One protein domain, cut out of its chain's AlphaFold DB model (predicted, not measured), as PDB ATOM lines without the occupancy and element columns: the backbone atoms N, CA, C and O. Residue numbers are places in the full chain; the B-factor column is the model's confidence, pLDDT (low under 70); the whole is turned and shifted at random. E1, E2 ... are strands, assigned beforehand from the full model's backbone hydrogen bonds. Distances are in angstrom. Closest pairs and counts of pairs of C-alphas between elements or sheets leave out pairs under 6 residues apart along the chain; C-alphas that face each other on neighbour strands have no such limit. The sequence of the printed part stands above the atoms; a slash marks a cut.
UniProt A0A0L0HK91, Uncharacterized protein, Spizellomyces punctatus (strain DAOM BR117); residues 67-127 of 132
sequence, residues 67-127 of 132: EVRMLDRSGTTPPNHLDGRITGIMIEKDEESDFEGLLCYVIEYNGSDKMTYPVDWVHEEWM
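AT A GLANCE: This is residues 67 to 127 of the 132 residues of an uncharacterized protein of Spizellomyces punctatus (strain DAOM BR117) (UniProt A0A0L0HK91). One strongly twisted, curled sheet of four strands winds back and forth as a meander, with the long bent strand E2 sweeping through it from the hairpin with E1 to the hairpin with E3. The loops of residues 72 to 80 and 92 to 102 lie towards opposite ends of the longest axis, and after E4 the last residues, 119 to 127, fold back towards E1. The printed part has 61 residues with no named helix and four named strands, E1, E2, E3 and E4 along the chain, in the same order across the sheet and all antiparallel. The class is all strand, though under half of the residues, 29 of 61, are in named elements. The whole is compact, with a radius of gyration of the C-alphas of 11.9 A and spans of 33 by 24 by 21 A.

IN THESE COORDINATES: E1, residues 67 to 71, begins with C-alpha 67 at (174.448, 147.187, 103.100) and is 13.5 A long from first to last C-alpha. E2, residues 81 to 91, is the longest strand at 25.6 A, from C-alpha 81 at (172.433, 146.250, 115.048), and bends by 77 degrees at residue 88. E3, residues 103 to 109, is 19.1 A long. E4, residues 113 to 118, is 17.0 A long and ends with C-alpha 118 at (185.166, 157.903, 107.774).

HOW THE PARTS SIT: E1 is an edge strand and forms a hairpin with E2, antiparallel, with 115 degrees between their directions. The C-alphas of Glu 67 and Arg 85 face each other at 4.4 A, and N 68 and O 84 are within hydrogen-bond range at 2.8 A. E2 and E3, the inner strands, form an antiparallel hairpin at 142 degrees. Here C-alphas 84 and 109 face each other at 4.2 A, with N 87 and O 106 at 2.8 A and N 104 and O 90 at 2.8 A, both within hydrogen-bond range. E3 and the other edge strand, E4, form an antiparallel hairpin at 151 degrees, with N 105 and O 117 within hydrogen-bond range at 2.8 A. E1 and E4 are apart. From edge to edge the strands' lines turn by 98 degrees and the way across the sheet turns by 86 degrees.

THE WHOLE: The C-alphas farthest apart, those of Pro 78 and Lys 93, are 33.6 A from each other, while those of Glu 67 and Met 127, the first and last printed, are 6.3 A apart. The printed part has no cut. The link from E2 to E3, 11 residues, is long; that from E1 to E2, 9 residues, is short; that from E3 to E4, 3 residues, is tight. The mean pLDDT of the printed part is 75.3, and 15 residues are under 70: residues 72 to 81, 111, 120 and 123 to 125.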
ATOM      1  N   GLU A  67     175.084 147.235 101.790       83.81
ATOM      2  CA  GLU A  67     174.448 147.187 103.100       83.81
ATOM      3  C   GLU A  67     175.513 147.050 104.188       83.81
ATOM      4  O   GLU A  67     176.525 146.356 104.027       83.81
ATOM      5  N   VAL A  68     175.286 147.756 105.288       82.06
ATOM      6  CA  VAL A  68     176.139 147.757 106.466       82.06
ATOM      7  C   VAL A  68     175.309 147.425 107.693       82.06
ATOM      8  O   VAL A  68     174.169 147.858 107.818       82.06
ATOM      9  N   ARG A  69     175.901 146.664 108.605       81.81
ATOM     10  CA  ARG A  69     175.350 146.314 109.901       81.81
ATOM     11  C   ARG A  69     176.314 146.787 110.975       81.81
ATOM     12  O   ARG A  69     177.286 146.112 111.305       81.81
ATOM     13  N   MET A  70     176.050 147.971 111.502       77.12
ATOM     14  CA  MET A  70     176.862 148.564 112.554       77.12
ATOM     15  C   MET A  70     176.408 148.073 113.929       77.12
ATOM     16  O   MET A  70     175.253 147.693 114.117       77.12
ATOM     17  N   LEU A  71     177.312 148.084 114.905       70.50
ATOM     18  CA  LEU A  71     176.952 147.861 116.306       70.50
ATOM     19  C   LEU A  71     176.427 149.166 116.906       70.50
ATOM     20  O   LEU A  71     177.138 150.172 116.907       70.50
ATOM     21  N   ASP A  72     175.211 149.134 117.443       65.94
ATOM     22  CA  ASP A  72     174.679 150.215 118.259       65.94
ATOM     23  C   ASP A  72     175.426 150.242 119.600       65.94
ATOM     24  O   ASP A  72     175.293 149.344 120.436       65.94
ATOM     25  N   ARG A  73     176.248 151.276 119.801       60.09
ATOM     26  CA  ARG A  73     176.993 151.491 121.051       60.09
ATOM     27  C   ARG A  73     176.169 152.228 122.115       60.09
ATOM     28  O   ARG A  73     176.731 152.600 123.139       60.09
ATOM     29  N   SER A  74     174.853 152.388 121.931       56.22
ATOM     30  CA  SER A  74     173.928 152.997 122.907       56.22
ATOM     31  C   SER A  74     173.845 152.285 124.270       56.22
ATOM     32  O   SER A  74     173.162 152.763 125.175       56.22
ATOM     33  N   GLY A  75     174.543 151.157 124.451       49.28
ATOM     34  CA  GLY A  75     174.665 150.465 125.739       49.28
ATOM     35  C   GLY A  75     173.573 149.428 126.009       49.28
ATOM     36  O   GLY A  75     173.457 148.934 127.130       49.28
ATOM     37  N   THR A  76     172.775 149.063 125.003       51.66
ATOM     38  CA  THR A  76     171.834 147.939 125.104       51.66
ATOM     39  C   THR A  76     172.576 146.596 125.081       51.66
ATOM     40  O   THR A  76     173.577 146.434 124.389       51.66
ATOM     41  N   THR A  77     172.124 145.626 125.888       47.69
ATOM     42  CA  THR A  77     172.678 144.258 125.914       47.69
ATOM     43  C   THR A  77     171.576 143.247 125.568       47.69
ATOM     44  O   THR A  77     170.604 143.161 126.323       47.69
ATOM     45  N   PRO A  78     171.711 142.458 124.484       55.47
ATOM     46  CA  PRO A  78     172.782 142.519 123.483       55.47
ATOM     47  C   PRO A  78     172.731 143.824 122.661       55.47
ATOM     48  O   PRO A  78     171.654 144.412 122.549       55.47
ATOM     49  N   PRO A  79     173.871 144.287 122.114       58.53
ATOM     50  CA  PRO A  79     173.910 145.487 121.286       58.53
ATOM     51  C   PRO A  79     172.998 145.302 120.078       58.53
ATOM     52  O   PRO A  79     173.089 144.298 119.366       58.53
ATOM     53  N   ASN A  80     172.101 146.262 119.861       65.06
ATOM     54  CA  ASN A  80     171.289 146.265 118.657       65.06
ATOM     55  C   ASN A  80     172.180 146.509 117.439       65.06
ATOM     56  O   ASN A  80     173.221 147.160 117.509       65.06
ATOM     57  N   HIS A  81     171.773 145.967 116.305       69.44
ATOM     58  CA  HIS A  81     172.433 146.250 115.048       69.44
ATOM     59  C   HIS A  81     171.732 147.419 114.357       69.44
ATOM     60  O   HIS A  81     170.507 147.435 114.254       69.44
ATOM     61  N   LEU A  82     172.511 148.388 113.883       70.62
ATOM     62  CA  LEU A  82     172.036 149.442 112.994       70.62
ATOM     63  C   LEU A  82     172.263 148.972 111.560       70.62
ATOM     64  O   LEU A  82     173.390 148.989 111.059       70.62
ATOM     65  N   ASP A  83     171.189 148.507 110.929       81.56
ATOM     66  CA  ASP A  83     171.195 148.168 109.512       81.56
ATOM     67  C   ASP A  83     171.058 149.457 108.685       81.56
ATOM     68  O   ASP A  83     170.144 150.264 108.881       81.56
ATOM     69  N   GLY A  84     171.980 149.658 107.751       84.81
ATOM     70  CA  GLY A  84     172.009 150.825 106.885       84.81
ATOM     71  C   GLY A  84     172.586 150.520 105.512       84.81
ATOM     72  O   GLY A  84     173.032 149.411 105.220       84.81
ATOM     73  N   ARG A  85     172.593 151.524 104.638       86.12
ATOM     74  CA  ARG A  85     173.132 151.425 103.282       86.12
ATOM     75  C   ARG A  85     174.040 152.601 102.984       86.12
ATOM     76  O   ARG A  85     173.673 153.752 103.196       86.12
ATOM     77  N   ILE A  86     175.211 152.319 102.420       86.38
ATOM     78  CA  ILE A  86     176.107 153.370 101.938       86.38
ATOM     79  C   ILE A  86     175.476 153.991 100.689       86.38
ATOM     80  O   ILE A  86     175.364 153.337  99.654       86.38
ATOM     81  N   THR A  87     175.065 155.251 100.760       85.44
ATOM     82  CA  THR A  87     174.406 155.970  99.655       85.44
ATOM     83  C   THR A  87     175.357 156.886  98.891       85.44
ATOM     84  O   THR A  87     175.092 157.224  97.739       85.44
ATOM     85  N   GLY A  88     176.506 157.224  99.476       83.94
ATOM     86  CA  GLY A  88     177.514 158.036  98.809       83.94
ATOM     87  C   GLY A  88     178.786 158.204  99.623       83.94
ATOM     88  O   GLY A  88     178.972 157.573 100.663       83.94
ATOM     89  N   ILE A  89     179.653 159.078  99.121       84.38
ATOM     90  CA  ILE A  89     180.841 159.568  99.815       84.38
ATOM     91  C   ILE A  89     180.842 161.095  99.792       84.38
ATOM     92  O   ILE A  89     180.411 161.700  98.809       84.38
ATOM     93  N   MET A  90     181.337 161.716 100.853       81.12
ATOM     94  CA  MET A  90     181.505 163.164 100.941       81.12
ATOM     95  C   MET A  90     182.714 163.517 101.797       81.12
ATOM     96  O   MET A  90     183.163 162.706 102.599       81.12
ATOM     97  N   ILE A  91     183.234 164.728 101.619       80.75
ATOM     98  CA  ILE A  91     184.090 165.337 102.638       80.75
ATOM     99  C   ILE A  91     183.157 165.917 103.696       80.75
ATOM    100  O   ILE A  91     182.276 166.703 103.334       80.75
ATOM    101  N   GLU A  92     183.322 165.508 104.950       82.06
ATOM    102  CA  GLU A  92     182.596 166.105 106.068       82.06
ATOM    103  C   GLU A  92     183.019 167.567 106.228       82.06
ATOM    104  O   GLU A  92     184.205 167.893 106.162       82.06
ATOM    105  N   LYS A  93     182.040 168.453 106.361       79.12
ATOM    106  CA  LYS A  93     182.252 169.905 106.458       79.12
ATOM    107  C   LYS A  93     181.613 170.506 107.699       79.12
ATOM    108  O   LYS A  93     181.725 171.712 107.886       79.12
ATOM    109  N   ASP A  94     180.885 169.706 108.462       77.75
ATOM    110  CA  ASP A  94     180.324 170.136 109.726       77.75
ATOM    111  C   ASP A  94     181.447 170.272 110.762       77.75
ATOM    112  O   ASP A  94     182.067 169.278 111.134       77.75
ATOM    113  N   GLU A  95     181.713 171.508 111.192       74.88
ATOM    114  CA  GLU A  95     182.720 171.849 112.209       74.88
ATOM    115  C   GLU A  95     182.359 171.286 113.598       74.88
ATOM    116  O   GLU A  95     183.220 171.189 114.470       74.88
ATOM    117  N   GLU A  96     181.094 170.905 113.824       75.81
ATOM    118  CA  GLU A  96     180.648 170.238 115.054       75.81
ATOM    119  C   GLU A  96     180.797 168.706 114.979       75.81
ATOM    120  O   GLU A  96     180.595 168.014 115.979       75.81
ATOM    121  N   SER A  97     181.155 168.159 113.812       77.00
ATOM    122  CA  SER A  97     181.370 166.726 113.616       77.00
ATOM    123  C   SER A  97     182.786 166.316 114.005       77.00
ATOM    124  O   SER A  97     183.768 166.915 113.567       77.00
ATOM    125  N   ASP A  98     182.911 165.186 114.705       74.19
ATOM    126  CA  ASP A  98     184.201 164.535 114.991       74.19
ATOM    127  C   ASP A  98     184.980 164.136 113.718       74.19
ATOM    128  O   ASP A  98     186.135 163.709 113.787       74.19
ATOM    129  N   PHE A  99     184.344 164.230 112.545       78.44
ATOM    130  CA  PHE A  99     184.898 163.810 111.264       78.44
ATOM    131  C   PHE A  99     185.183 164.960 110.294       78.44
ATOM    132  O   PHE A  99     185.469 164.674 109.132       78.44
ATOM    133  N   GLU A 100     185.110 166.226 110.722       78.38
ATOM    134  CA  GLU A 100     185.350 167.388 109.853       78.38
ATOM    135  C   GLU A 100     186.630 167.234 109.005       78.38
ATOM    136  O   GLU A 100     187.707 166.865 109.480       78.38
ATOM    137  N   GLY A 101     186.513 167.489 107.701       72.94
ATOM    138  CA  GLY A 101     187.614 167.410 106.743       72.94
ATOM    139  C   GLY A 101     187.952 165.997 106.263       72.94
ATOM    140  O   GLY A 101     188.768 165.853 105.348       72.94
ATOM    141  N   LEU A 102     187.323 164.952 106.808       76.94
ATOM    142  CA  LEU A 102     187.558 163.567 106.398       76.94
ATOM    143  C   LEU A 102     186.674 163.151 105.223       76.94
ATOM    144  O   LEU A 102     185.538 163.596 105.067       76.94
ATOM    145  N   LEU A 103     187.189 162.225 104.407       79.25
ATOM    146  CA  LEU A 103     186.377 161.508 103.429       79.25
ATOM    147  C   LEU A 103     185.524 160.461 104.154       79.25
ATOM    148  O   LEU A 103     186.038 159.451 104.640       79.25
ATOM    149  N   CYS A 104     184.219 160.686 104.173       84.31
ATOM    150  CA  CYS A 104     183.229 159.871 104.858       84.31
ATOM    151  C   CYS A 104     182.288 159.181 103.870       84.31
ATOM    152  O   CYS A 104     181.949 159.723 102.817       84.31
ATOM    153  N   TYR A 105     181.824 157.987 104.227       86.00
ATOM    154  CA  TYR A 105     180.619 157.405 103.655       86.00
ATOM    155  C   TYR A 105     179.388 158.094 104.227       86.00
ATOM    156  O   TYR A 105     179.336 158.373 105.420       86.00
ATOM    157  N   VAL A 106     178.381 158.299 103.382       86.44
ATOM    158  CA  VAL A 106     177.028 158.660 103.808       86.44
ATOM    159  C   VAL A 106     176.242 157.368 103.958       86.44
ATOM    160  O   VAL A 106     176.021 156.662 102.972       86.44
ATOM    161  N   ILE A 107     175.845 157.042 105.183       86.81
ATOM    162  CA  ILE A 107     175.117 155.819 105.518       86.81
ATOM    163  C   ILE A 107     173.685 156.206 105.866       86.81
ATOM    164  O   ILE A 107     173.464 157.009 106.766       86.81
ATOM    165  N   GLU A 108     172.724 155.648 105.137       86.25
ATOM    166  CA  GLU A 108     171.294 155.825 105.384       86.25
ATOM    167  C   GLU A 108     170.760 154.641 106.193       86.25
ATOM    168  O   GLU A 108     170.958 153.493 105.793       86.25
ATOM    169  N   TYR A 109     170.088 154.906 107.310       81.69
ATOM    170  CA  TYR A 109     169.454 153.909 108.174       81.69
ATOM    171  C   TYR A 109     167.980 154.270 108.404       81.69
ATOM    172  O   TYR A 109     167.581 155.432 108.316       81.69
ATOM    173  N   ASN A 110     167.134 153.260 108.622       71.25
ATOM    174  CA  ASN A 110     165.682 153.416 108.819       71.25
ATOM    175  C   ASN A 110     164.942 154.237 107.733       71.25
ATOM    176  O   ASN A 110     163.866 154.775 107.980       71.25
ATOM    177  N   GLY A 111     165.492 154.311 106.516       65.44
ATOM    178  CA  GLY A 111     164.845 154.909 105.341       65.44
ATOM    179  C   GLY A 111     164.842 156.441 105.271       65.44
ATOM    180  O   GLY A 111     164.322 156.980 104.294       65.44
ATOM    181  N   SER A 112     165.413 157.147 106.250       71.69
ATOM    182  CA  SER A 112     165.512 158.614 106.199       71.69
ATOM    183  C   SER A 112     166.663 159.212 106.993       71.69
ATOM    184  O   SER A 112     167.154 160.280 106.620       71.69
ATOM    185  N   ASP A 113     167.091 158.559 108.072       82.00
ATOM    186  CA  ASP A 113     168.194 159.057 108.878       82.00
ATOM    187  C   ASP A 113     169.527 158.781 108.192       82.00
ATOM    188  O   ASP A 113     169.730 157.747 107.549       82.00
ATOM    189  N   LYS A 114     170.438 159.746 108.302       85.25
ATOM    190  CA  LYS A 114     171.751 159.692 107.665       85.25
ATOM    191  C   LYS A 114     172.824 159.975 108.690       85.25
ATOM    192  O   LYS A 114     172.655 160.818 109.563       85.25
ATOM    193  N   MET A 115     173.941 159.284 108.545       85.50
ATOM    194  CA  MET A 115     175.164 159.569 109.278       85.50
ATOM    195  C   MET A 115     176.353 159.566 108.330       85.50
ATOM    196  O   MET A 115     176.335 158.906 107.285       85.50
ATOM    197  N   THR A 116     177.394 160.287 108.714       85.62
ATOM    198  CA  THR A 116     178.695 160.230 108.064       85.62
ATOM    199  C   THR A 116     179.632 159.347 108.877       85.62
ATOM    200  O   THR A 116     179.585 159.320 110.106       85.62
ATOM    201  N   TYR A 117     180.450 158.554 108.187       82.56
ATOM    202  CA  TYR A 117     181.460 157.725 108.838       82.56
ATOM    203  C   TYR A 117     182.733 157.647 107.995       82.56
ATOM    204  O   TYR A 117     182.620 157.373 106.795       82.56
ATOM    205  N   PRO A 118     183.937 157.852 108.560       82.69
ATOM    206  CA  PRO A 118     185.166 157.903 107.774       82.69
ATOM    207  C   PRO A 118     185.385 156.631 106.951       82.69
ATOM    208  O   PRO A 118     185.314 155.513 107.468       82.69
ATOM    209  N   VAL A 119     185.697 156.794 105.661       77.50
ATOM    210  CA  VAL A 119     185.911 155.677 104.723       77.50
ATOM    211  C   VAL A 119     187.004 154.735 105.220       77.50
ATOM    212  O   VAL A 119     186.892 153.517 105.112       77.50
ATOM    213  N   ASP A 120     188.049 155.313 105.801       69.94
ATOM    214  CA  ASP A 120     189.200 154.598 106.332       69.94
ATOM    215  C   ASP A 120     188.888 153.829 107.631       69.94
ATOM    216  O   ASP A 120     189.654 152.949 108.025       69.94
ATOM    217  N   TRP A 121     187.787 154.142 108.314       73.12
ATOM    218  CA  TRP A 121     187.430 153.539 109.601       73.12
ATOM    219  C   TRP A 121     186.348 152.469 109.463       73.12
ATOM    220  O   TRP A 121     186.063 151.772 110.430       73.12
ATOM    221  N   VAL A 122     185.744 152.305 108.280       70.06
ATOM    222  CA  VAL A 122     184.739 151.257 108.078       70.06
ATOM    223  C   VAL A 122     185.367 149.883 108.253       70.06
ATOM    224  O   VAL A 122     186.212 149.449 107.466       70.06
ATOM    225  N   HIS A 123     184.873 149.177 109.261       69.75
ATOM    226  CA  HIS A 123     185.251 147.810 109.550       69.75
ATOM    227  C   HIS A 123     184.623 146.857 108.527       69.75
ATOM    228  O   HIS A 123     183.445 146.971 108.185       69.75
ATOM    229  N   GLU A 124     185.396 145.893 108.026       69.00
ATOM    230  CA  GLU A 124     184.880 144.904 107.069       69.00
ATOM    231  C   GLU A 124     183.761 144.042 107.660       69.00
ATOM    232  O   GLU A 124     182.863 143.632 106.933       69.00
ATOM    233  N   GLU A 125     183.769 143.845 108.979       67.94
ATOM    234  CA  GLU A 125     182.741 143.114 109.726       67.94
ATOM    235  C   GLU A 125     181.350 143.760 109.649       67.94
ATOM    236  O   GLU A 125     180.345 143.080 109.836       67.94
ATOM    237  N   TRP A 126     181.274 145.060 109.341       73.44
ATOM    238  CA  TRP A 126     179.997 145.738 109.134       73.44
ATOM    239  C   TRP A 126     179.403 145.415 107.776       73.44
ATOM    240  O   TRP A 126     178.208 145.582 107.581       73.44
ATOM    241  N   MET A 127     180.212 144.999 106.807       74.81
ATOM    242  CA  MET A 127     179.742 144.818 105.446       74.81
ATOM    243  C   MET A 127     178.898 143.548 105.376       74.81
ATOM    244  O   MET A 127     179.421 142.435 105.436       74.81
TER     245      MET A 127